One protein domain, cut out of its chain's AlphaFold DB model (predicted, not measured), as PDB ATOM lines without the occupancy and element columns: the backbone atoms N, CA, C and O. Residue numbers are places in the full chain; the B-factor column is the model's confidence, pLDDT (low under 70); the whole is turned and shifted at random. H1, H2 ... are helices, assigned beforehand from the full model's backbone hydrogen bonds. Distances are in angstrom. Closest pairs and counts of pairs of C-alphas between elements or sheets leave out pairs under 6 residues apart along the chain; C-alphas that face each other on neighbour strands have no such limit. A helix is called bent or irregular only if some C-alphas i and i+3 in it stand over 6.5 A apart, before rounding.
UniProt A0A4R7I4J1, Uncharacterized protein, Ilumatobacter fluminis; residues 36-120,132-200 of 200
ATOM      1  N   ILE A  36     183.036 195.992 144.844       90.25
ATOM      2  CA  ILE A  36     183.700 195.247 143.761       90.25
ATOM      3  C   ILE A  36     184.402 196.233 142.832       90.25
ATOM      4  O   ILE A  36     183.758 197.114 142.260       90.25
ATOM      5  N   MET A  37     185.694 196.009 142.595       89.62
ATOM      6  CA  MET A  37     186.478 196.794 141.639       89.62
ATOM      7  C   MET A  37     185.848 196.742 140.238       89.62
ATOM      8  O   MET A  37     185.237 195.727 139.880       89.62
ATOM      9  N   PRO A  38     185.985 197.800 139.425       87.62
ATOM     10  CA  PRO A  38     185.490 197.790 138.054       87.62
ATOM     11  C   PRO A  38     186.091 196.623 137.247       87.62
ATOM     12  O   PRO A  38     187.243 196.231 137.434       87.62
ATOM     13  N   GLY A  39     185.281 196.051 136.352       87.94
ATOM     14  CA  GLY A  39     185.669 194.946 135.471       87.94
ATOM     15  C   GLY A  39     185.321 193.534 135.967       87.94
ATOM     16  O   GLY A  39     184.797 193.313 137.061       87.94
ATOM     17  N   GLU A  40     185.599 192.545 135.112       92.19
ATOM     18  CA  GLU A  40     185.258 191.134 135.360       92.19
ATOM     19  C   GLU A  40     186.270 190.391 136.241       92.19
ATOM     20  O   GLU A  40     185.937 189.373 136.856       92.19
ATOM     21  N   ALA A  41     187.526 190.843 136.272       92.44
ATOM     22  CA  ALA A  41     188.614 190.107 136.912       92.44
ATOM     23  C   ALA A  41     188.404 189.972 138.428       92.44
ATOM     24  O   ALA A  41     188.556 188.876 138.975       92.44
ATOM     25  N   ASP A  42     188.003 191.058 139.093       92.19
ATOM     26  CA  ASP A  42     187.703 191.059 140.526       92.19
ATOM     27  C   ASP A  42     186.461 190.214 140.833       92.19
ATOM     28  O   ASP A  42     186.512 189.339 141.695       92.19
ATOM     29  N   ALA A  43     185.392 190.357 140.040       92.56
ATOM     30  CA  ALA A  43     184.191 189.527 140.161       92.56
ATOM     31  C   ALA A  43     184.510 188.022 140.046       92.56
ATOM     32  O   ALA A  43     184.013 187.208 140.825       92.56
ATOM     33  N   ARG A  44     185.399 187.639 139.119       93.94
ATOM     34  CA  ARG A  44     185.848 186.249 138.945       93.94
ATOM     35  C   ARG A  44     186.639 185.741 140.146       93.94
ATOM     36  O   ARG A  44     186.398 184.621 140.599       93.94
ATOM     37  N   ARG A  45     187.584 186.537 140.659       93.88
ATOM     38  CA  ARG A  45     188.375 186.197 141.855       93.88
ATOM     39  C   ARG A  45     187.474 186.055 143.081       93.88
ATOM     40  O   ARG A  45     187.605 185.076 143.811       93.88
ATOM     41  N   LEU A  46     186.517 186.968 143.244       93.31
ATOM     42  CA  LEU A  46     185.530 186.943 144.318       93.31
ATOM     43  C   LEU A  46     184.696 185.657 144.289       93.31
ATOM     44  O   LEU A  46     184.580 184.987 145.312       93.31
ATOM     45  N   LEU A  47     184.163 185.270 143.123       92.50
ATOM     46  CA  LEU A  47     183.381 184.036 143.010       92.50
ATOM     47  C   LEU A  47     184.220 182.785 143.287       92.50
ATOM     48  O   LEU A  47     183.753 181.901 143.999       92.50
ATOM     49  N   ARG A  48     185.466 182.712 142.796       93.06
ATOM     50  CA  ARG A  48     186.370 181.591 143.119       93.06
ATOM     51  C   ARG A  48     186.604 181.475 144.622       93.06
ATOM     52  O   ARG A  48     186.461 180.392 145.179       93.06
ATOM     53  N   LEU A  49     186.913 182.589 145.284       93.19
ATOM     54  CA  LEU A  49     187.097 182.614 146.734       93.19
ATOM     55  C   LEU A  49     185.829 182.234 147.493       93.19
ATOM     56  O   LEU A  49     185.909 181.592 148.536       93.19
ATOM     57  N   TRP A  50     184.665 182.610 146.969       91.94
ATOM     58  CA  TRP A  50     183.392 182.218 147.548       91.94
ATOM     59  C   TRP A  50     183.194 180.700 147.492       91.94
ATOM     60  O   TRP A  50     182.837 180.109 148.508       91.94
ATOM     61  N   PHE A  51     183.512 180.056 146.364       90.94
ATOM     62  CA  PHE A  51     183.495 178.592 146.268       90.94
ATOM     63  C   PHE A  51     184.488 177.940 147.224       90.94
ATOM     64  O   PHE A  51     184.102 177.041 147.958       90.94
ATOM     65  N   VAL A  52     185.729 178.431 147.297       92.00
ATOM     66  CA  VAL A  52     186.729 177.916 148.253       92.00
ATOM     67  C   VAL A  52     186.216 178.024 149.690       92.00
ATOM     68  O   VAL A  52     186.291 177.066 150.457       92.00
ATOM     69  N   ARG A  53     185.637 179.172 150.055       90.88
ATOM     70  CA  ARG A  53     185.051 179.380 151.380       90.88
ATOM     71  C   ARG A  53     183.873 178.445 151.636       90.88
ATOM     72  O   ARG A  53     183.744 177.957 152.751       90.88
ATOM     73  N   LYS A  54     183.006 178.223 150.651       89.81
ATOM     74  CA  LYS A  54     181.842 177.347 150.805       89.81
ATOM     75  C   LYS A  54     182.248 175.881 150.903       89.81
ATOM     76  O   LYS A  54     181.628 175.145 151.664       89.81
ATOM     77  N   SER A  55     183.326 175.502 150.217       89.75
ATOM     78  CA  SER A  55     183.889 174.157 150.284       89.75
ATOM     79  C   SER A  55     184.507 173.806 151.632       89.75
ATOM     80  O   SER A  55     184.663 172.633 151.943       89.75
ATOM     81  N   PHE A  56     184.830 174.809 152.452       93.31
ATOM     82  CA  PHE A  56     185.368 174.593 153.790       93.31
ATOM     83  C   PHE A  56     184.520 173.617 154.613       93.31
ATOM     84  O   PHE A  56     185.076 172.703 155.206       93.31
ATOM     85  N   TYR A  57     183.197 173.806 154.642       90.44
ATOM     86  CA  TYR A  57     182.329 173.051 155.545       90.44
ATOM     87  C   TYR A  57     182.297 171.566 155.198       90.44
ATOM     88  O   TYR A  57     182.588 170.755 156.070       90.44
ATOM     89  N   TRP A  58     182.021 171.198 153.944       91.62
ATOM     90  CA  TRP A  58     181.987 169.783 153.580       91.62
ATOM     91  C   TRP A  58     183.357 169.109 153.722       91.62
ATOM     92  O   TRP A  58     183.402 167.979 154.197       91.62
ATOM     93  N   ILE A  59     184.473 169.782 153.402       92.50
ATOM     94  CA  ILE A  59     185.821 169.213 153.603       92.50
ATOM     95  C   ILE A  59     186.091 169.016 155.099       92.50
ATOM     96  O   ILE A  59     186.541 167.947 155.508       92.50
ATOM     97  N   PHE A  60     185.784 170.025 155.917       93.56
ATOM     98  CA  PHE A  60     185.991 169.990 157.362       93.56
ATOM     99  C   PHE A  60     185.161 168.888 158.025       93.56
ATOM    100  O   PHE A  60     185.713 168.067 158.749       93.56
ATOM    101  N   PHE A  61     183.856 168.829 157.750       91.81
ATOM    102  CA  PHE A  61     182.967 167.827 158.339       91.81
ATOM    103  C   PHE A  61     183.251 166.418 157.823       91.81
ATOM    104  O   PHE A  61     183.206 165.475 158.610       91.81
ATOM    105  N   SER A  62     183.609 166.256 156.546       89.44
ATOM    106  CA  SER A  62     184.036 164.951 156.022       89.44
ATOM    107  C   SER A  62     185.328 164.493 156.697       89.44
ATOM    108  O   SER A  62     185.417 163.355 157.148       89.44
ATOM    109  N   GLY A  63     186.304 165.397 156.833       91.19
ATOM    110  CA  GLY A  63     187.554 165.125 157.534       91.19
ATOM    111  C   GLY A  63     187.350 164.767 158.997       91.19
ATOM    112  O   GLY A  63     187.923 163.790 159.465       91.19
ATOM    113  N   TRP A  64     186.494 165.510 159.701       92.19
ATOM    114  CA  TRP A  64     186.120 165.190 161.074       92.19
ATOM    115  C   TRP A  64     185.489 163.803 161.146       92.19
ATOM    116  O   TRP A  64     185.932 162.980 161.935       92.19
ATOM    117  N   THR A  65     184.483 163.528 160.315       88.38
ATOM    118  CA  THR A  65     183.754 162.249 160.314       88.38
ATOM    119  C   THR A  65     184.706 161.072 160.130       88.38
ATOM    120  O   THR A  65     184.694 160.140 160.930       88.38
ATOM    121  N   VAL A  66     185.573 161.138 159.116       87.88
ATOM    122  CA  VAL A  66     186.583 160.104 158.851       87.88
ATOM    123  C   VAL A  66     187.566 159.994 160.018       87.88
ATOM    124  O   VAL A  66     187.815 158.890 160.494       87.88
ATOM    125  N   GLY A  67     188.073 161.121 160.524       87.56
ATOM    126  CA  GLY A  67     188.985 161.164 161.668       87.56
ATOM    127  C   GLY A  67     188.403 160.509 162.921       87.56
ATOM    128  O   GLY A  67     189.059 159.678 163.548       87.56
ATOM    129  N   SER A  68     187.150 160.822 163.251       85.69
ATOM    130  CA  SER A  68     186.430 160.243 164.387       85.69
ATOM    131  C   SER A  68     186.155 158.753 164.215       85.69
ATOM    132  O   SER A  68     186.356 158.002 165.165       85.69
ATOM    133  N   LEU A  69     185.737 158.305 163.027       84.19
ATOM    134  CA  LEU A  69     185.498 156.881 162.761       84.19
ATOM    135  C   LEU A  69     186.787 156.061 162.886       84.19
ATOM    136  O   LEU A  69     186.784 155.018 163.535       84.19
ATOM    137  N   VAL A  70     187.894 156.560 162.326       84.38
ATOM    138  CA  VAL A  70     189.211 155.916 162.432       84.38
ATOM    139  C   VAL A  70     189.712 155.900 163.877       84.38
ATOM    140  O   VAL A  70     190.321 154.922 164.303       84.38
ATOM    141  N   ALA A  71     189.468 156.962 164.648       82.00
ATOM    142  CA  ALA A  71     189.815 156.989 166.067       82.00
ATOM    143  C   ALA A  71     188.990 155.969 166.872       82.00
ATOM    144  O   ALA A  71     189.552 155.246 167.688       82.00
ATOM    145  N   ALA A  72     187.684 155.864 166.600       80.31
ATOM    146  CA  ALA A  72     186.796 154.922 167.274       80.31
ATOM    147  C   ALA A  72     187.149 153.457 166.967       80.31
ATOM    148  O   ALA A  72     187.182 152.637 167.880       80.31
ATOM    149  N   SER A  73     187.471 153.124 165.711       80.44
ATOM    150  CA  SER A  73     187.816 151.748 165.321       80.44
ATOM    151  C   SER A  73     189.137 151.256 165.920       80.44
ATOM    152  O   SER A  73     189.375 150.057 165.995       80.44
ATOM    153  N   ARG A  74     190.025 152.163 166.342       72.88
ATOM    154  CA  ARG A  74     191.336 151.792 166.900       72.88
ATOM    155  C   ARG A  74     191.312 151.341 168.344       72.88
ATOM    156  O   ARG A  74     192.273 150.705 168.764       72.88
ATOM    157  N   HIS A  75     190.238 151.603 169.084       65.56
ATOM    158  CA  HIS A  75     190.079 150.997 170.406       65.56
ATOM    159  C   HIS A  75     190.100 149.460 170.350       65.56
ATOM    160  O   HIS A  75     190.398 148.828 171.357       65.56
ATOM    161  N   GLU A  76     189.863 148.865 169.178       67.94
ATOM    162  CA  GLU A  76     189.815 147.416 168.987       67.94
ATOM    163  C   GLU A  76     191.159 146.803 168.519       67.94
ATOM    164  O   GLU A  76     191.310 145.585 168.588       67.94
ATOM    165  N   GLN A  77     192.150 147.594 168.058       68.44
ATOM    166  CA  GLN A  77     193.408 147.076 167.470       68.44
ATOM    167  C   GLN A  77     194.645 147.955 167.793       68.44
ATOM    168  O   GLN A  77     194.910 148.930 167.082       68.44
ATOM    169  N   PRO A  78     195.437 147.620 168.834       61.94
ATOM    170  CA  PRO A  78     196.522 148.472 169.339       61.94
ATOM    171  C   PRO A  78     197.852 148.418 168.556       61.94
ATOM    172  O   PRO A  78     198.731 149.228 168.834       61.94
ATOM    173  N   GLU A  79     198.032 147.513 167.586       70.69
ATOM    174  CA  GLU A  79     199.338 147.300 166.919       70.69
ATOM    175  C   GLU A  79     199.639 148.236 165.730       70.69
ATOM    176  O   GLU A  79     200.708 148.153 165.125       70.69
ATOM    177  N   PHE A  80     198.737 149.152 165.371       62.06
ATOM    178  CA  PHE A  80     198.980 150.078 164.259       62.06
ATOM    179  C   PHE A  80     199.905 151.234 164.654       62.06
ATOM    180  O   PHE A  80     199.719 151.844 165.703       62.06
ATOM    181  N   ASP A  81     200.832 151.604 163.758       73.12
ATOM    182  CA  ASP A  81     201.662 152.813 163.861       73.12
ATOM    183  C   ASP A  81     200.776 154.056 164.063       73.12
ATOM    184  O   ASP A  81     200.149 154.593 163.137       73.12
ATOM    185  N   VAL A  82     200.665 154.464 165.329       61.47
ATOM    186  CA  VAL A  82     199.661 155.408 165.826       61.47
ATOM    187  C   VAL A  82     199.857 156.781 165.191       61.47
ATOM    188  O   VAL A  82     198.880 157.458 164.867       61.47
ATOM    189  N   GLN A  83     201.107 157.179 164.955       67.06
ATOM    190  CA  GLN A  83     201.462 158.557 164.641       67.06
ATOM    191  C   GLN A  83     201.204 158.900 163.170       67.06
ATOM    192  O   GLN A  83     200.504 159.873 162.873       67.06
ATOM    193  N   ASN A  84     201.661 158.067 162.233       71.31
ATOM    194  CA  ASN A  84     201.429 158.299 160.802       71.31
ATOM    195  C   ASN A  84     199.942 158.226 160.438       71.31
ATOM    196  O   ASN A  84     199.424 159.004 159.633       71.31
ATOM    197  N   SER A  85     199.223 157.324 161.093       66.88
ATOM    198  CA  SER A  85     197.841 157.023 160.761       66.88
ATOM    199  C   SER A  85     196.839 157.995 161.404       66.88
ATOM    200  O   SER A  85     195.780 158.225 160.821       66.88
ATOM    201  N   LEU A  86     197.118 158.589 162.577       67.75
ATOM    202  CA  LEU A  86     196.274 159.667 163.131       67.75
ATOM    203  C   LEU A  86     196.397 160.933 162.282       67.75
ATOM    204  O   LEU A  86     195.400 161.566 161.945       67.75
ATOM    205  N   THR A  87     197.622 161.275 161.890       77.50
ATOM    206  CA  THR A  87     197.885 162.479 161.095       77.50
ATOM    207  C   THR A  87     197.215 162.395 159.720       77.50
ATOM    208  O   THR A  87     196.619 163.370 159.264       77.50
ATOM    209  N   ALA A  88     197.218 161.208 159.099       79.50
ATOM    210  CA  ALA A  88     196.486 160.948 157.861       79.50
ATOM    211  C   ALA A  88     194.959 161.062 158.037       79.50
ATOM    212  O   ALA A  88     194.288 161.653 157.192       79.50
ATOM    213  N   ALA A  89     194.408 160.562 159.151       81.62
ATOM    214  CA  ALA A  89     192.968 160.592 159.415       81.62
ATOM    215  C   ALA A  89     192.424 162.022 159.600       81.62
ATOM    216  O   ALA A  89     191.323 162.335 159.153       81.62
ATOM    217  N   TRP A  90     193.220 162.914 160.200       88.38
ATOM    218  CA  TRP A  90     192.852 164.317 160.431       88.38
ATOM    219  C   TRP A  90     193.328 165.278 159.334       88.38
ATOM    220  O   TRP A  90     193.026 166.473 159.390       88.38
ATOM    221  N   PHE A  91     194.033 164.786 158.310       90.25
ATOM    222  CA  PHE A  91     194.597 165.608 157.235       90.25
ATOM    223  C   PHE A  91     193.558 166.534 156.590       90.25
ATOM    224  O   PHE A  91     193.821 167.718 156.391       90.25
ATOM    225  N   LEU A  92     192.350 166.029 156.319       89.44
ATOM    226  CA  LEU A  92     191.271 166.815 155.715       89.44
ATOM    227  C   LEU A  92     190.816 167.988 156.598       89.44
ATOM    228  O   LEU A  92     190.480 169.050 156.075       89.44
ATOM    229  N   VAL A  93     190.856 167.836 157.925       92.69
ATOM    230  CA  VAL A  93     190.542 168.922 158.866       92.69
ATOM    231  C   VAL A  93     191.605 170.012 158.785       92.69
ATOM    232  O   VAL A  93     191.271 171.186 158.602       92.69
ATOM    233  N   PHE A  94     192.886 169.639 158.838       93.00
ATOM    234  CA  PHE A  94     193.986 170.594 158.695       93.00
ATOM    235  C   PHE A  94     193.975 171.281 157.329       93.00
ATOM    236  O   PHE A  94     194.126 172.501 157.254       93.00
ATOM    237  N   LEU A  95     193.716 170.530 156.258       91.94
ATOM    238  CA  LEU A  95     193.573 171.065 154.910       91.94
ATOM    239  C   LEU A  95     192.429 172.086 154.835       91.94
ATOM    240  O   LEU A  95     192.618 173.174 154.290       91.94
ATOM    241  N   ALA A  96     191.265 171.786 155.421       92.94
ATOM    242  CA  ALA A  96     190.143 172.720 155.467       92.94
ATOM    243  C   ALA A  96     190.516 174.015 156.205       92.94
ATOM    244  O   ALA A  96     190.261 175.114 155.701       92.94
ATOM    245  N   LEU A  97     191.157 173.910 157.372       94.94
ATOM    246  CA  LEU A  97     191.601 175.067 158.157       94.94
ATOM    247  C   LEU A  97     192.639 175.911 157.404       94.94
ATOM    248  O   LEU A  97     192.508 177.137 157.348       94.94
ATOM    249  N   ALA A  98     193.618 175.271 156.762       94.44
ATOM    250  CA  ALA A  98     194.629 175.943 155.953       94.44
ATOM    251  C   ALA A  98     193.996 176.687 154.766       94.44
ATOM    252  O   ALA A  98     194.238 177.883 154.580       94.44
ATOM    253  N   LEU A  99     193.108 176.029 154.012       92.19
ATOM    254  CA  LEU A  99     192.364 176.654 152.913       92.19
ATOM    255  C   LEU A  99     191.536 177.846 153.398       92.19
ATOM    256  O   LEU A  99     191.513 178.896 152.750       92.19
ATOM    257  N   ARG A 100     190.884 177.726 154.561       93.12
ATOM    258  CA  ARG A 100     190.098 178.809 155.169       93.12
ATOM    259  C   ARG A 100     190.968 180.008 155.527       93.12
ATOM    260  O   ARG A 100     190.553 181.147 155.286       93.12
ATOM    261  N   PHE A 101     192.140 179.757 156.103       94.44
ATOM    262  CA  PHE A 101     193.105 180.783 156.475       94.44
ATOM    263  C   PHE A 101     193.635 181.507 155.235       94.44
ATOM    264  O   PHE A 101     193.477 182.724 155.128       94.44
ATOM    265  N   VAL A 102     194.146 180.765 154.250       94.50
ATOM    266  CA  VAL A 102     194.664 181.322 152.990       94.50
ATOM    267  C   VAL A 102     193.583 182.115 152.253       94.50
ATOM    268  O   VAL A 102     193.815 183.258 151.860       94.50
ATOM    269  N   ALA A 103     192.362 181.586 152.135       92.62
ATOM    270  CA  ALA A 103     191.257 182.299 151.493       92.62
ATOM    271  C   ALA A 103     190.890 183.607 152.219       92.62
ATOM    272  O   ALA A 103     190.564 184.601 151.566       92.62
ATOM    273  N   ASN A 104     190.957 183.639 153.556       92.00
ATOM    274  CA  ASN A 104     190.731 184.861 154.333       92.00
ATOM    275  C   ASN A 104     191.799 185.925 154.056       92.00
ATOM    276  O   ASN A 104     191.438 187.097 153.925       92.00
ATOM    277  N   TRP A 105     193.067 185.524 153.950       94.50
ATOM    278  CA  TRP A 105     194.173 186.422 153.618       94.50
ATOM    279  C   TRP A 105     194.074 186.958 152.198       94.50
ATOM    280  O   TRP A 105     194.155 188.168 152.003       94.50
ATOM    281  N   ILE A 106     193.802 186.097 151.213       94.50
ATOM    282  CA  ILE A 106     193.610 186.532 149.823       94.50
ATOM    283  C   ILE A 106     192.430 187.505 149.738       94.50
ATOM    284  O   ILE A 106     192.534 188.547 149.098       94.50
ATOM    285  N   ALA A 107     191.316 187.216 150.413       92.06
ATOM    286  CA  ALA A 107     190.162 188.110 150.413       92.06
ATOM    287  C   ALA A 107     190.455 189.470 151.061       92.06
ATOM    288  O   ALA A 107     189.942 190.487 150.594       92.06
ATOM    289  N   LEU A 108     191.266 189.490 152.121       92.81
ATOM    290  CA  LEU A 108     191.732 190.725 152.744       92.81
ATOM    291  C   LEU A 108     192.640 191.509 151.787       92.81
ATOM    292  O   LEU A 108     192.411 192.696 151.580       92.81
ATOM    293  N   GLY A 109     193.593 190.835 151.139       93.12
ATOM    294  CA  GLY A 109     194.472 191.435 150.135       93.12
ATOM    295  C   GLY A 109     193.703 192.009 148.945       93.12
ATOM    296  O   GLY A 109     193.996 193.113 148.502       93.12
ATOM    297  N   LEU A 110     192.652 191.329 148.477       92.56
ATOM    298  CA  LEU A 110     191.779 191.858 147.424       92.56
ATOM    299  C   LEU A 110     190.923 193.039 147.893       92.56
ATOM    300  O   LEU A 110     190.459 193.801 147.050       92.56
ATOM    301  N   ALA A 111     190.616 193.152 149.186       91.94
ATOM    302  CA  ALA A 111     189.834 194.261 149.740       91.94
ATOM    303  C   ALA A 111     190.703 195.492 150.046       91.94
ATOM    304  O   ALA A 111     190.194 196.603 150.123       91.94
ATOM    305  N   PHE A 112     192.015 195.301 150.181       91.06
ATOM    306  CA  PHE A 112     192.969 196.372 150.428       91.06
ATOM    307  C   PHE A 112     192.994 197.469 149.342       91.06
ATOM    308  O   PHE A 112     192.888 198.636 149.713       91.06
ATOM    309  N   PRO A 113     193.049 197.175 148.023       88.94
ATOM    310  CA  PRO A 113     193.002 198.227 147.002       88.94
ATOM    311  C   PRO A 113     191.676 199.001 146.996       88.94
ATOM    312  O   PRO A 113     191.674 200.190 146.703       88.94
ATOM    313  N   LEU A 114     190.558 198.366 147.374       88.12
ATOM    314  CA  LEU A 114     189.281 199.071 147.547       88.12
ATOM    315  C   LEU A 114     189.325 200.046 148.720       88.12
ATOM    316  O   LEU A 114     188.794 201.145 148.602       88.12
ATOM    317  N   ALA A 115     189.953 199.642 149.827       87.44
ATOM    318  CA  ALA A 115     190.137 200.507 150.983       87.44
ATOM    319  C   ALA A 115     190.981 201.736 150.625       87.44
ATOM    320  O   ALA A 115     190.614 202.836 151.012       87.44
ATOM    321  N   LEU A 116     192.043 201.562 149.827       86.06
ATOM    322  CA  LEU A 116     192.854 202.676 149.326       86.06
ATOM    323  C   LEU A 116     192.065 203.614 148.402       86.06
ATOM    324  O   LEU A 116     192.241 204.822 148.474       86.06
ATOM    325  N   ALA A 117     191.191 203.072 147.551       85.75
ATOM    326  CA  ALA A 117     190.377 203.875 146.637       85.75
ATOM    327  C   ALA A 117     189.246 204.655 147.337       85.75
ATOM    328  O   ALA A 117     188.764 205.638 146.786       85.75
ATOM    329  N   HIS A 118     188.814 204.210 148.521       80.31
ATOM    330  CA  HIS A 118     187.729 204.820 149.299       80.31
ATOM    331  C   HIS A 118     188.222 205.556 150.550       80.31
ATOM    332  O   HIS A 118     187.404 205.879 151.411       80.31
ATOM    333  N   GLU A 119     189.528 205.807 150.690       74.25
ATOM    334  CA  GLU A 119     189.999 206.678 151.765       74.25
ATOM    335  C   GLU A 119     189.365 208.065 151.581       74.25
ATOM    336  O   GLU A 119     189.586 208.706 150.550       74.25
ATOM    337  N   PRO A 120     188.567 208.549 152.550       57.94
ATOM    338  CA  PRO A 120     188.156 209.940 152.540       57.94
ATOM    339  C   PRO A 120     189.416 210.802 152.671       57.94
ATOM    340  O   PRO A 120     190.404 210.362 153.264       57.94
ATOM    341  N   ILE A 132     201.670 204.027 161.447       84.31
ATOM    342  CA  ILE A 132     201.066 202.815 162.018       84.31
ATOM    343  C   ILE A 132     199.551 203.003 162.180       84.31
ATOM    344  O   ILE A 132     198.772 202.122 161.815       84.31
ATOM    345  N   GLY A 133     199.120 204.176 162.658       83.12
ATOM    346  CA  GLY A 133     197.698 204.503 162.792       83.12
ATOM    347  C   GLY A 133     196.943 204.460 161.460       83.12
ATOM    348  O   GLY A 133     195.877 203.854 161.391       83.12
ATOM    349  N   LYS A 134     197.518 205.033 160.392       81.81
ATOM    350  CA  LYS A 134     196.951 204.984 159.032       81.81
ATOM    351  C   LYS A 134     196.860 203.553 158.506       81.81
ATOM    352  O   LYS A 134     195.857 203.176 157.912       81.81
ATOM    353  N   PHE A 135     197.882 202.731 158.751       85.06
ATOM    354  CA  PHE A 135     197.851 201.327 158.347       85.06
ATOM    355  C   PHE A 135     196.722 200.547 159.033       85.06
ATOM    356  O   PHE A 135     195.984 199.823 158.364       85.06
ATOM    357  N   PHE A 136     196.555 200.700 160.350       87.00
ATOM    358  CA  PHE A 136     195.468 200.028 161.060       87.00
ATOM    359  C   PHE A 136     194.095 200.525 160.623       87.00
ATOM    360  O   PHE A 136     193.183 199.710 160.507       87.00
ATOM    361  N   ASP A 137     193.935 201.815 160.343       86.19
ATOM    362  CA  ASP A 137     192.674 202.355 159.832       86.19
ATOM    363  C   ASP A 137     192.312 201.735 158.470       86.19
ATOM    364  O   ASP A 137     191.256 201.116 158.312       86.19
ATOM    365  N   ARG A 138     193.274 201.709 157.536       86.81
ATOM    366  CA  ARG A 138     193.152 200.993 156.251       86.81
ATOM    367  C   ARG A 138     192.808 199.524 156.434       86.81
ATOM    368  O   ARG A 138     191.998 198.977 155.688       86.81
ATOM    369  N   LEU A 139     193.406 198.866 157.425       89.12
ATOM    370  CA  LEU A 139     193.125 197.468 157.726       89.12
ATOM    371  C   LEU A 139     191.683 197.269 158.218       89.12
ATOM    372  O   LEU A 139     191.050 196.282 157.838       89.12
ATOM    373  N   HIS A 140     191.140 198.183 159.026       89.69
ATOM    374  CA  HIS A 140     189.740 198.140 159.461       89.69
ATOM    375  C   HIS A 140     188.779 198.364 158.290       89.69
ATOM    376  O   HIS A 140     187.846 197.575 158.115       89.69
ATOM    377  N   ILE A 141     189.053 199.348 157.431       89.12
ATOM    378  CA  ILE A 141     188.266 199.606 156.216       89.12
ATOM    379  C   ILE A 141     188.323 198.393 155.274       89.12
ATOM    380  O   ILE A 141     187.290 197.902 154.813       89.12
ATOM    381  N   ALA A 142     189.507 197.816 155.050       91.00
ATOM    382  CA  ALA A 142     189.667 196.605 154.247       91.00
ATOM    383  C   ALA A 142     188.902 195.413 154.846       91.00
ATOM    384  O   ALA A 142     188.290 194.634 154.112       91.00
ATOM    385  N   ARG A 143     188.874 195.269 156.179       91.88
ATOM    386  CA  ARG A 143     188.059 194.249 156.861       91.88
ATOM    387  C   ARG A 143     186.560 194.474 156.643       91.88
ATOM    388  O   ARG A 143     185.856 193.479 156.455       91.88
ATOM    389  N   ALA A 144     186.097 195.724 156.624       90.94
ATOM    390  CA  ALA A 144     184.709 196.076 156.328       90.94
ATOM    391  C   ALA A 144     184.342 195.777 154.861       90.94
ATOM    392  O   ALA A 144     183.359 195.089 154.595       90.94
ATOM    393  N   PHE A 145     185.174 196.161 153.889       91.19
ATOM    394  CA  PHE A 145     184.955 195.771 152.488       91.19
ATOM    395  C   PHE A 145     184.969 194.256 152.303       91.19
ATOM    396  O   PHE A 145     184.143 193.695 151.580       91.19
ATOM    397  N   ARG A 146     185.878 193.566 152.995       93.38
ATOM    398  CA  ARG A 146     185.933 192.107 153.000       93.38
ATOM    399  C   ARG A 146     184.642 191.501 153.551       93.38
ATOM    400  O   ARG A 146     184.188 190.511 152.989       93.38
ATOM    401  N   SER A 147     184.057 192.032 154.628       91.56
ATOM    402  CA  SER A 147     182.797 191.504 155.172       91.56
ATOM    403  C   SER A 147     181.623 191.753 154.220       91.56
ATOM    404  O   SER A 147     180.882 190.814 153.928       91.56
ATOM    405  N   LEU A 148     181.523 192.957 153.646       90.75
ATOM    406  CA  LEU A 148     180.509 193.315 152.648       90.75
ATOM    407  C   LEU A 148     180.561 192.411 151.413       90.75
ATOM    408  O   LEU A 148     179.527 191.969 150.914       90.75
ATOM    409  N   ARG A 149     181.765 192.065 150.957       92.88
ATOM    410  CA  ARG A 149     182.011 191.172 149.817       92.88
ATOM    411  C   ARG A 149     181.432 189.767 149.955       92.88
ATOM    412  O   ARG A 149     181.231 189.092 148.948       92.88
ATOM    413  N   TRP A 150     181.139 189.332 151.178       91.31
ATOM    414  CA  TRP A 150     180.509 188.039 151.438       91.31
ATOM    415  C   TRP A 150     178.988 188.083 151.471       91.31
ATOM    416  O   TRP A 150     178.357 187.036 151.609       91.31
ATOM    417  N   THR A 151     178.394 189.265 151.340       92.19
ATOM    418  CA  THR A 151     176.942 189.400 151.308       92.19
ATOM    419  C   THR A 151     176.368 188.863 150.001       92.19
ATOM    420  O   THR A 151     176.989 188.898 148.933       92.19
ATOM    421  N   HIS A 152     175.129 188.388 150.087       89.56
ATOM    422  CA  HIS A 152     174.401 187.860 148.942       89.56
ATOM    423  C   HIS A 152     174.238 188.901 147.817       89.56
ATOM    424  O   HIS A 152     174.374 188.570 146.642       89.56
ATOM    425  N   HIS A 153     174.032 190.178 148.156       91.12
ATOM    426  CA  HIS A 153     173.854 191.241 147.161       91.12
ATOM    427  C   HIS A 153     175.124 191.529 146.354       91.12
ATOM    428  O   HIS A 153     175.059 191.586 145.126       91.12
ATOM    429  N   VAL A 154     176.287 191.652 147.007       92.50
ATOM    430  CA  VAL A 154     177.567 191.859 146.302       92.50
ATOM    431  C   VAL A 154     177.833 190.692 145.355       92.50
ATOM    432  O   VAL A 154     178.225 190.863 144.202       92.50
ATOM    433  N   ARG A 155     177.509 189.484 145.799       90.94
ATOM    434  CA  ARG A 155     177.632 188.285 144.986       90.94
ATOM    435  C   ARG A 155     176.729 188.278 143.753       90.94
ATOM    436  O   ARG A 155     177.205 187.942 142.671       90.94
ATOM    437  N   GLN A 156     175.465 188.678 143.884       91.94
ATOM    438  CA  GLN A 156     174.576 188.836 142.730       91.94
ATOM    439  C   GLN A 156     175.145 189.843 141.725       91.94
ATOM    440  O   GLN A 156     175.114 189.587 140.523       91.94
ATOM    441  N   VAL A 157     175.716 190.956 142.197       93.25
ATOM    442  CA  VAL A 157     176.387 191.933 141.326       93.25
ATOM    443  C   VAL A 157     177.589 191.299 140.616       93.25
ATOM    444  O   VAL A 157     177.717 191.443 139.400       93.25
ATOM    445  N   ALA A 158     178.426 190.533 141.323       92.94
ATOM    446  CA  ALA A 158     179.558 189.822 140.723       92.94
ATOM    447  C   ALA A 158     179.117 188.806 139.651       92.94
ATOM    448  O   ALA A 158     179.718 188.729 138.580       92.94
ATOM    449  N   GLN A 159     178.045 188.049 139.906       93.50
ATOM    450  CA  GLN A 159     177.475 187.113 138.933       93.50
ATOM    451  C   GLN A 159     176.920 187.838 137.704       93.50
ATOM    452  O   GLN A 159     177.176 187.403 136.581       93.50
ATOM    453  N   ARG A 160     176.209 188.960 137.894       92.69
ATOM    454  CA  ARG A 160     175.701 189.786 136.786       92.69
ATOM    455  C   ARG A 160     176.843 190.309 135.915       92.69
ATOM    456  O   ARG A 160     176.758 190.181 134.698       92.69
ATOM    457  N   ARG A 161     177.936 190.793 136.523       92.12
ATOM    458  CA  ARG A 161     179.139 191.257 135.801       92.12
ATOM    459  C   ARG A 161     179.802 190.164 134.954       92.12
ATOM    460  O   ARG A 161     180.426 190.483 133.957       92.12
ATOM    461  N   LEU A 162     179.656 188.887 135.312       92.06
ATOM    462  CA  LEU A 162     180.215 187.751 134.560       92.06
ATOM    463  C   LEU A 162     179.250 187.150 133.523       92.06
ATOM    464  O   LEU A 162     179.563 186.124 132.904       92.06
ATOM    465  N   GLY A 163     178.053 187.720 133.363       91.81
ATOM    466  CA  GLY A 163     177.072 187.300 132.366       91.81
ATOM    467  C   GLY A 163     176.719 185.807 132.441       91.81
ATOM    468  O   GLY A 163     176.277 185.292 133.471       91.81
ATOM    469  N   ARG A 164     176.899 185.083 131.325       91.56
ATOM    470  CA  ARG A 164     176.516 183.660 131.198       91.56
ATOM    471  C   ARG A 164     177.268 182.750 132.173       91.56
ATOM    472  O   ARG A 164     176.649 181.862 132.757       91.56
ATOM    473  N   ARG A 165     178.569 182.990 132.385       89.75
ATOM    474  CA  ARG A 165     179.388 182.217 133.336       89.75
ATOM    475  C   ARG A 165     178.919 182.439 134.772       89.75
ATOM    476  O   ARG A 165     178.800 181.482 135.530       89.75
ATOM    477  N   GLY A 166     178.582 183.681 135.124       86.94
ATOM    478  CA  GLY A 166     178.027 184.010 136.438       86.94
ATOM    479  C   GLY A 166     176.717 183.275 136.728       86.94
ATOM    480  O   GLY A 166     176.552 182.733 137.818       86.94
ATOM    481  N   ARG A 167     175.825 183.160 135.732       88.50
ATOM    482  CA  ARG A 167     174.576 182.385 135.855       88.50
ATOM    483  C   ARG A 167     174.813 180.889 136.051       88.50
ATOM    484  O   ARG A 167     174.125 180.276 136.859       88.50
ATOM    485  N   GLN A 168     175.770 180.297 135.332       89.81
ATOM    486  CA  GLN A 168     176.131 178.886 135.522       89.81
ATOM    487  C   GLN A 168     176.656 178.633 136.938       89.81
ATOM    488  O   GLN A 168     176.221 177.689 137.588       89.81
ATOM    489  N   LEU A 169     177.521 179.517 137.442       87.50
ATOM    490  CA  LEU A 169     178.034 179.438 138.810       87.50
ATOM    491  C   LEU A 169     176.925 179.607 139.857       87.50
ATOM    492  O   LEU A 169     176.945 178.912 140.867       87.50
ATOM    493  N   GLY A 170     175.932 180.464 139.604       86.69
ATOM    494  CA  GLY A 170     174.769 180.618 140.484       86.69
ATOM    495  C   GLY A 170     173.943 179.336 140.653       86.69
ATOM    496  O   GLY A 170     173.367 179.118 141.713       86.69
ATOM    497  N   LYS A 171     173.940 178.438 139.658       89.38
ATOM    498  CA  LYS A 171     173.258 177.135 139.769       89.38
ATOM    499  C   LYS A 171     173.953 176.166 140.726       89.38
ATOM    500  O   LYS A 171     173.299 175.277 141.255       89.38
ATOM    501  N   LEU A 172     175.259 176.325 140.949       88.81
ATOM    502  CA  LEU A 172     176.016 175.463 141.862       88.81
ATOM    503  C   LEU A 172     175.740 175.788 143.333       88.81
ATOM    504  O   LEU A 172     176.038 174.987 144.210       88.81
ATOM    505  N   ASP A 173     175.162 176.950 143.621       86.62
ATOM    506  CA  ASP A 173     174.920 177.394 144.992       86.62
ATOM    507  C   ASP A 173     174.029 176.476 145.800       86.62
ATOM    508  O   ASP A 173     174.512 176.013 146.837       86.62
ATOM    509  N   PRO A 174     172.796 176.176 145.350       90.19
ATOM    510  CA  PRO A 174     171.933 175.264 146.080       90.19
ATOM    511  C   PRO A 174     172.593 173.894 146.246       90.19
ATOM    512  O   PRO A 174     172.471 173.293 147.304       90.19
ATOM    513  N   ILE A 175     173.369 173.437 145.255       91.12
ATOM    514  CA  ILE A 175     174.096 172.164 145.333       91.12
ATOM    515  C   ILE A 175     175.090 172.194 146.496       91.12
ATOM    516  O   ILE A 175     175.070 171.310 147.345       91.12
ATOM    517  N   PHE A 176     175.924 173.233 146.588       88.50
ATOM    518  CA  PHE A 176     176.872 173.358 147.694       88.50
ATOM    519  C   PHE A 176     176.190 173.542 149.058       88.50
ATOM    520  O   PHE A 176     176.737 173.085 150.057       88.50
ATOM    521  N   ASP A 177     175.032 174.210 149.131       89.19
ATOM    522  CA  ASP A 177     174.281 174.326 150.393       89.19
ATOM    523  C   ASP A 177     173.762 172.961 150.843       89.19
ATOM    524  O   ASP A 177     173.991 172.569 151.985       89.19
ATOM    525  N   VAL A 178     173.155 172.199 149.930       93.19
ATOM    526  CA  VAL A 178     172.668 170.841 150.204       93.19
ATOM    527  C   VAL A 178     173.813 169.923 150.625       93.19
ATOM    528  O   VAL A 178     173.689 169.228 151.629       93.19
ATOM    529  N   VAL A 179     174.951 169.953 149.924       92.69
ATOM    530  CA  VAL A 179     176.131 169.143 150.274       92.69
ATOM    531  C   VAL A 179     176.667 169.508 151.661       92.69
ATOM    532  O   VAL A 179     176.981 168.617 152.449       92.69
ATOM    533  N   ASN A 180     176.746 170.798 151.995       91.12
ATOM    534  CA  ASN A 180     177.205 171.241 153.313       91.12
ATOM    535  C   ASN A 180     176.243 170.819 154.434       91.12
ATOM    536  O   ASN A 180     176.694 170.396 155.495       91.12
ATOM    537  N   ILE A 181     174.930 170.899 154.200       92.50
ATOM    538  CA  ILE A 181     173.919 170.440 155.160       92.50
ATOM    539  C   ILE A 181     174.028 168.925 155.348       92.50
ATOM    540  O   ILE A 181     174.142 168.459 156.478       92.50
ATOM    541  N   ALA A 182     174.057 168.159 154.255       91.94
ATOM    542  CA  ALA A 182     174.149 166.704 154.297       91.94
ATOM    543  C   ALA A 182     175.418 166.231 155.023       91.94
ATOM    544  O   ALA A 182     175.344 165.384 155.909       91.94
ATOM    545  N   THR A 183     176.577 166.814 154.706       90.31
ATOM    546  CA  THR A 183     177.840 166.471 155.385       90.31
ATOM    547  C   THR A 183     177.842 166.865 156.860       90.31
ATOM    548  O   THR A 183     178.348 166.101 157.679       90.31
ATOM    549  N   GLY A 184     177.227 167.993 157.229       88.44
ATOM    550  CA  GLY A 184     177.039 168.373 158.632       88.44
ATOM    551  C   GLY A 184     176.155 167.390 159.407       88.44
ATOM    552  O   GLY A 184     176.513 166.985 160.512       88.44
ATOM    553  N   VAL A 185     175.036 166.952 158.819       92.25
ATOM    554  CA  VAL A 185     174.144 165.944 159.425       92.25
ATOM    555  C   VAL A 185     174.868 164.611 159.608       92.25
ATOM    556  O   VAL A 185     174.808 164.029 160.687       92.25
ATOM    557  N   LEU A 186     175.599 164.146 158.591       90.00
ATOM    558  CA  LEU A 186     176.381 162.909 158.682       90.00
ATOM    559  C   LEU A 186     177.449 162.984 159.778       90.00
ATOM    560  O   LEU A 186     177.589 162.040 160.553       90.00
ATOM    561  N   ALA A 187     178.156 164.112 159.889       88.19
ATOM    562  CA  ALA A 187     179.139 164.322 160.948       88.19
ATOM    563  C   ALA A 187     178.503 164.288 162.344       88.19
ATOM    564  O   ALA A 187     179.064 163.692 163.262       88.19
ATOM    565  N   PHE A 188     177.313 164.875 162.502       89.56
ATOM    566  CA  PHE A 188     176.564 164.825 163.756       89.56
ATOM    567  C   PHE A 188     176.153 163.392 164.129       89.56
ATOM    568  O   PHE A 188     176.364 162.970 165.266       89.56
ATOM    569  N   VAL A 189     175.627 162.621 163.171       90.00
ATOM    570  CA  VAL A 189     175.256 161.211 163.385       90.00
ATOM    571  C   VAL A 189     176.479 160.369 163.752       90.00
ATOM    572  O   VAL A 189     176.422 159.592 164.704       90.00
ATOM    573  N   ALA A 190     177.599 160.548 163.047       86.00
ATOM    574  CA  ALA A 190     178.841 159.836 163.334       86.00
ATOM    575  C   ALA A 190     179.392 160.165 164.729       86.00
ATOM    576  O   ALA A 190     179.843 159.266 165.437       86.00
ATOM    577  N   LEU A 191     179.313 161.432 165.147       86.50
ATOM    578  CA  LEU A 191     179.689 161.850 166.497       86.50
ATOM    579  C   LEU A 191     178.801 161.184 167.554       86.50
ATOM    580  O   LEU A 191     179.323 160.629 168.516       86.50
ATOM    581  N   PHE A 192     177.477 161.213 167.373       89.00
ATOM    582  CA  PHE A 192     176.540 160.593 168.311       89.00
ATOM    583  C   PHE A 192     176.794 159.086 168.448       89.00
ATOM    584  O   PHE A 192     176.879 158.568 169.560       89.00
ATOM    585  N   TYR A 193     177.007 158.400 167.321       86.56
ATOM    586  CA  TYR A 193     177.380 156.988 167.305       86.56
ATOM    587  C   TYR A 193     178.691 156.734 168.064       86.56
ATOM    588  O   TYR A 193     178.730 155.876 168.946       86.56
ATOM    589  N   ALA A 194     179.741 157.514 167.794       82.44
ATOM    590  CA  ALA A 194     181.027 157.371 168.474       82.44
ATOM    591  C   ALA A 194     180.912 157.578 169.996       82.44
ATOM    592  O   ALA A 194     181.434 156.773 170.761       82.44
ATOM    593  N   VAL A 195     180.177 158.603 170.447       84.31
ATOM    594  CA  VAL A 195     179.952 158.872 171.881       84.31
ATOM    595  C   VAL A 195     179.164 157.742 172.547       84.31
ATOM    596  O   VAL A 195     179.500 157.327 173.659       84.31
ATOM    597  N   SER A 196     178.145 157.210 171.865       86.50
ATOM    598  CA  SER A 196     177.335 156.111 172.400       86.50
ATOM    599  C   SER A 196     178.152 154.836 172.641       86.50
ATOM    600  O   SER A 196     177.914 154.154 173.629       86.50
ATOM    601  N   ARG A 197     179.164 154.564 171.803       82.25
ATOM    602  CA  ARG A 197     180.056 153.396 171.925       82.25
ATOM    603  C   ARG A 197     181.078 153.518 173.054       82.25
ATOM    604  O   ARG A 197     181.546 152.502 173.539       82.25
ATOM    605  N   VAL A 198     181.438 154.737 173.456       78.38
ATOM    606  CA  VAL A 198     182.373 154.976 174.573       78.38
ATOM    607  C   VAL A 198     181.669 154.874 175.928       78.38
ATOM    608  O   VAL A 198     182.311 154.637 176.945       78.38
ATOM    609  N   SER A 199     180.349 155.071 175.954       77.62
ATOM    610  CA  SER A 199     179.556 155.080 177.190       77.62
ATOM    611  C   SER A 199     179.064 153.688 177.614       77.62
ATOM    612  O   SER A 199     178.434 153.569 178.664       77.62
ATOM    613  N   THR A 200     179.310 152.666 176.794       68.25
ATOM    614  CA  THR A 200     178.982 151.250 177.031       68.25
ATOM    615  C   THR A 200     180.237 150.469 177.357       68.25
ATOM    616  O   THR A 200     180.203 149.693 178.334       68.25
TER     617      THR A 200
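Overview. This is residues 36 to 120 and 132 to 200 of the 200 residues of an uncharacterized protein of Ilumatobacter fluminis (UniProt A0A4R7I4J1). Helix H1 is the core, with the long arms of bent helices H2 and H5 packed along it; H4 crosses H1, and H3 crosses H2b. The 154 printed residues include five helices, H1 to H5 in order, and no named strand: all helix. The whole is loose, radius of gyration of the C-alphas 20.4 A, spanning 63 by 42 by 25 A.

Along the chain. H1, residues 40 to 76, runs 55.3 A from C-alpha 40 at (185.258, 191.134, 135.360). H2, residues 82 to 117, and H5, 163 to 198, each assigned as one helix by hydrogen bonds, are bent: H2a ends at 89 and H2b begins at 92, C-alphas 7.4 A apart; H5a ends at 171 and H5b begins at 174, 6.7 A apart. C-alpha 198 is at (182.373, 154.976, 174.573). H3 is residues 132 to 148, H4 152 to 161.

Arrangement. H1 touches H2b, closest C-alphas Gly 63 and Leu 92, 4.5 A, and H5b, Trp 58 and Asn 180, 5.0 A. H1 and H2a form a hairpin, as do H4 and H5a. O i to N i+4 pairs are all within hydrogen-bond range except in H1, 29 of 33, and H2b, 20 of 22.

Size, cuts and confidence. Residues 121 to 131 are not printed, a C-alpha gap of 17.5 A. Eleven residues have pLDDT under 70.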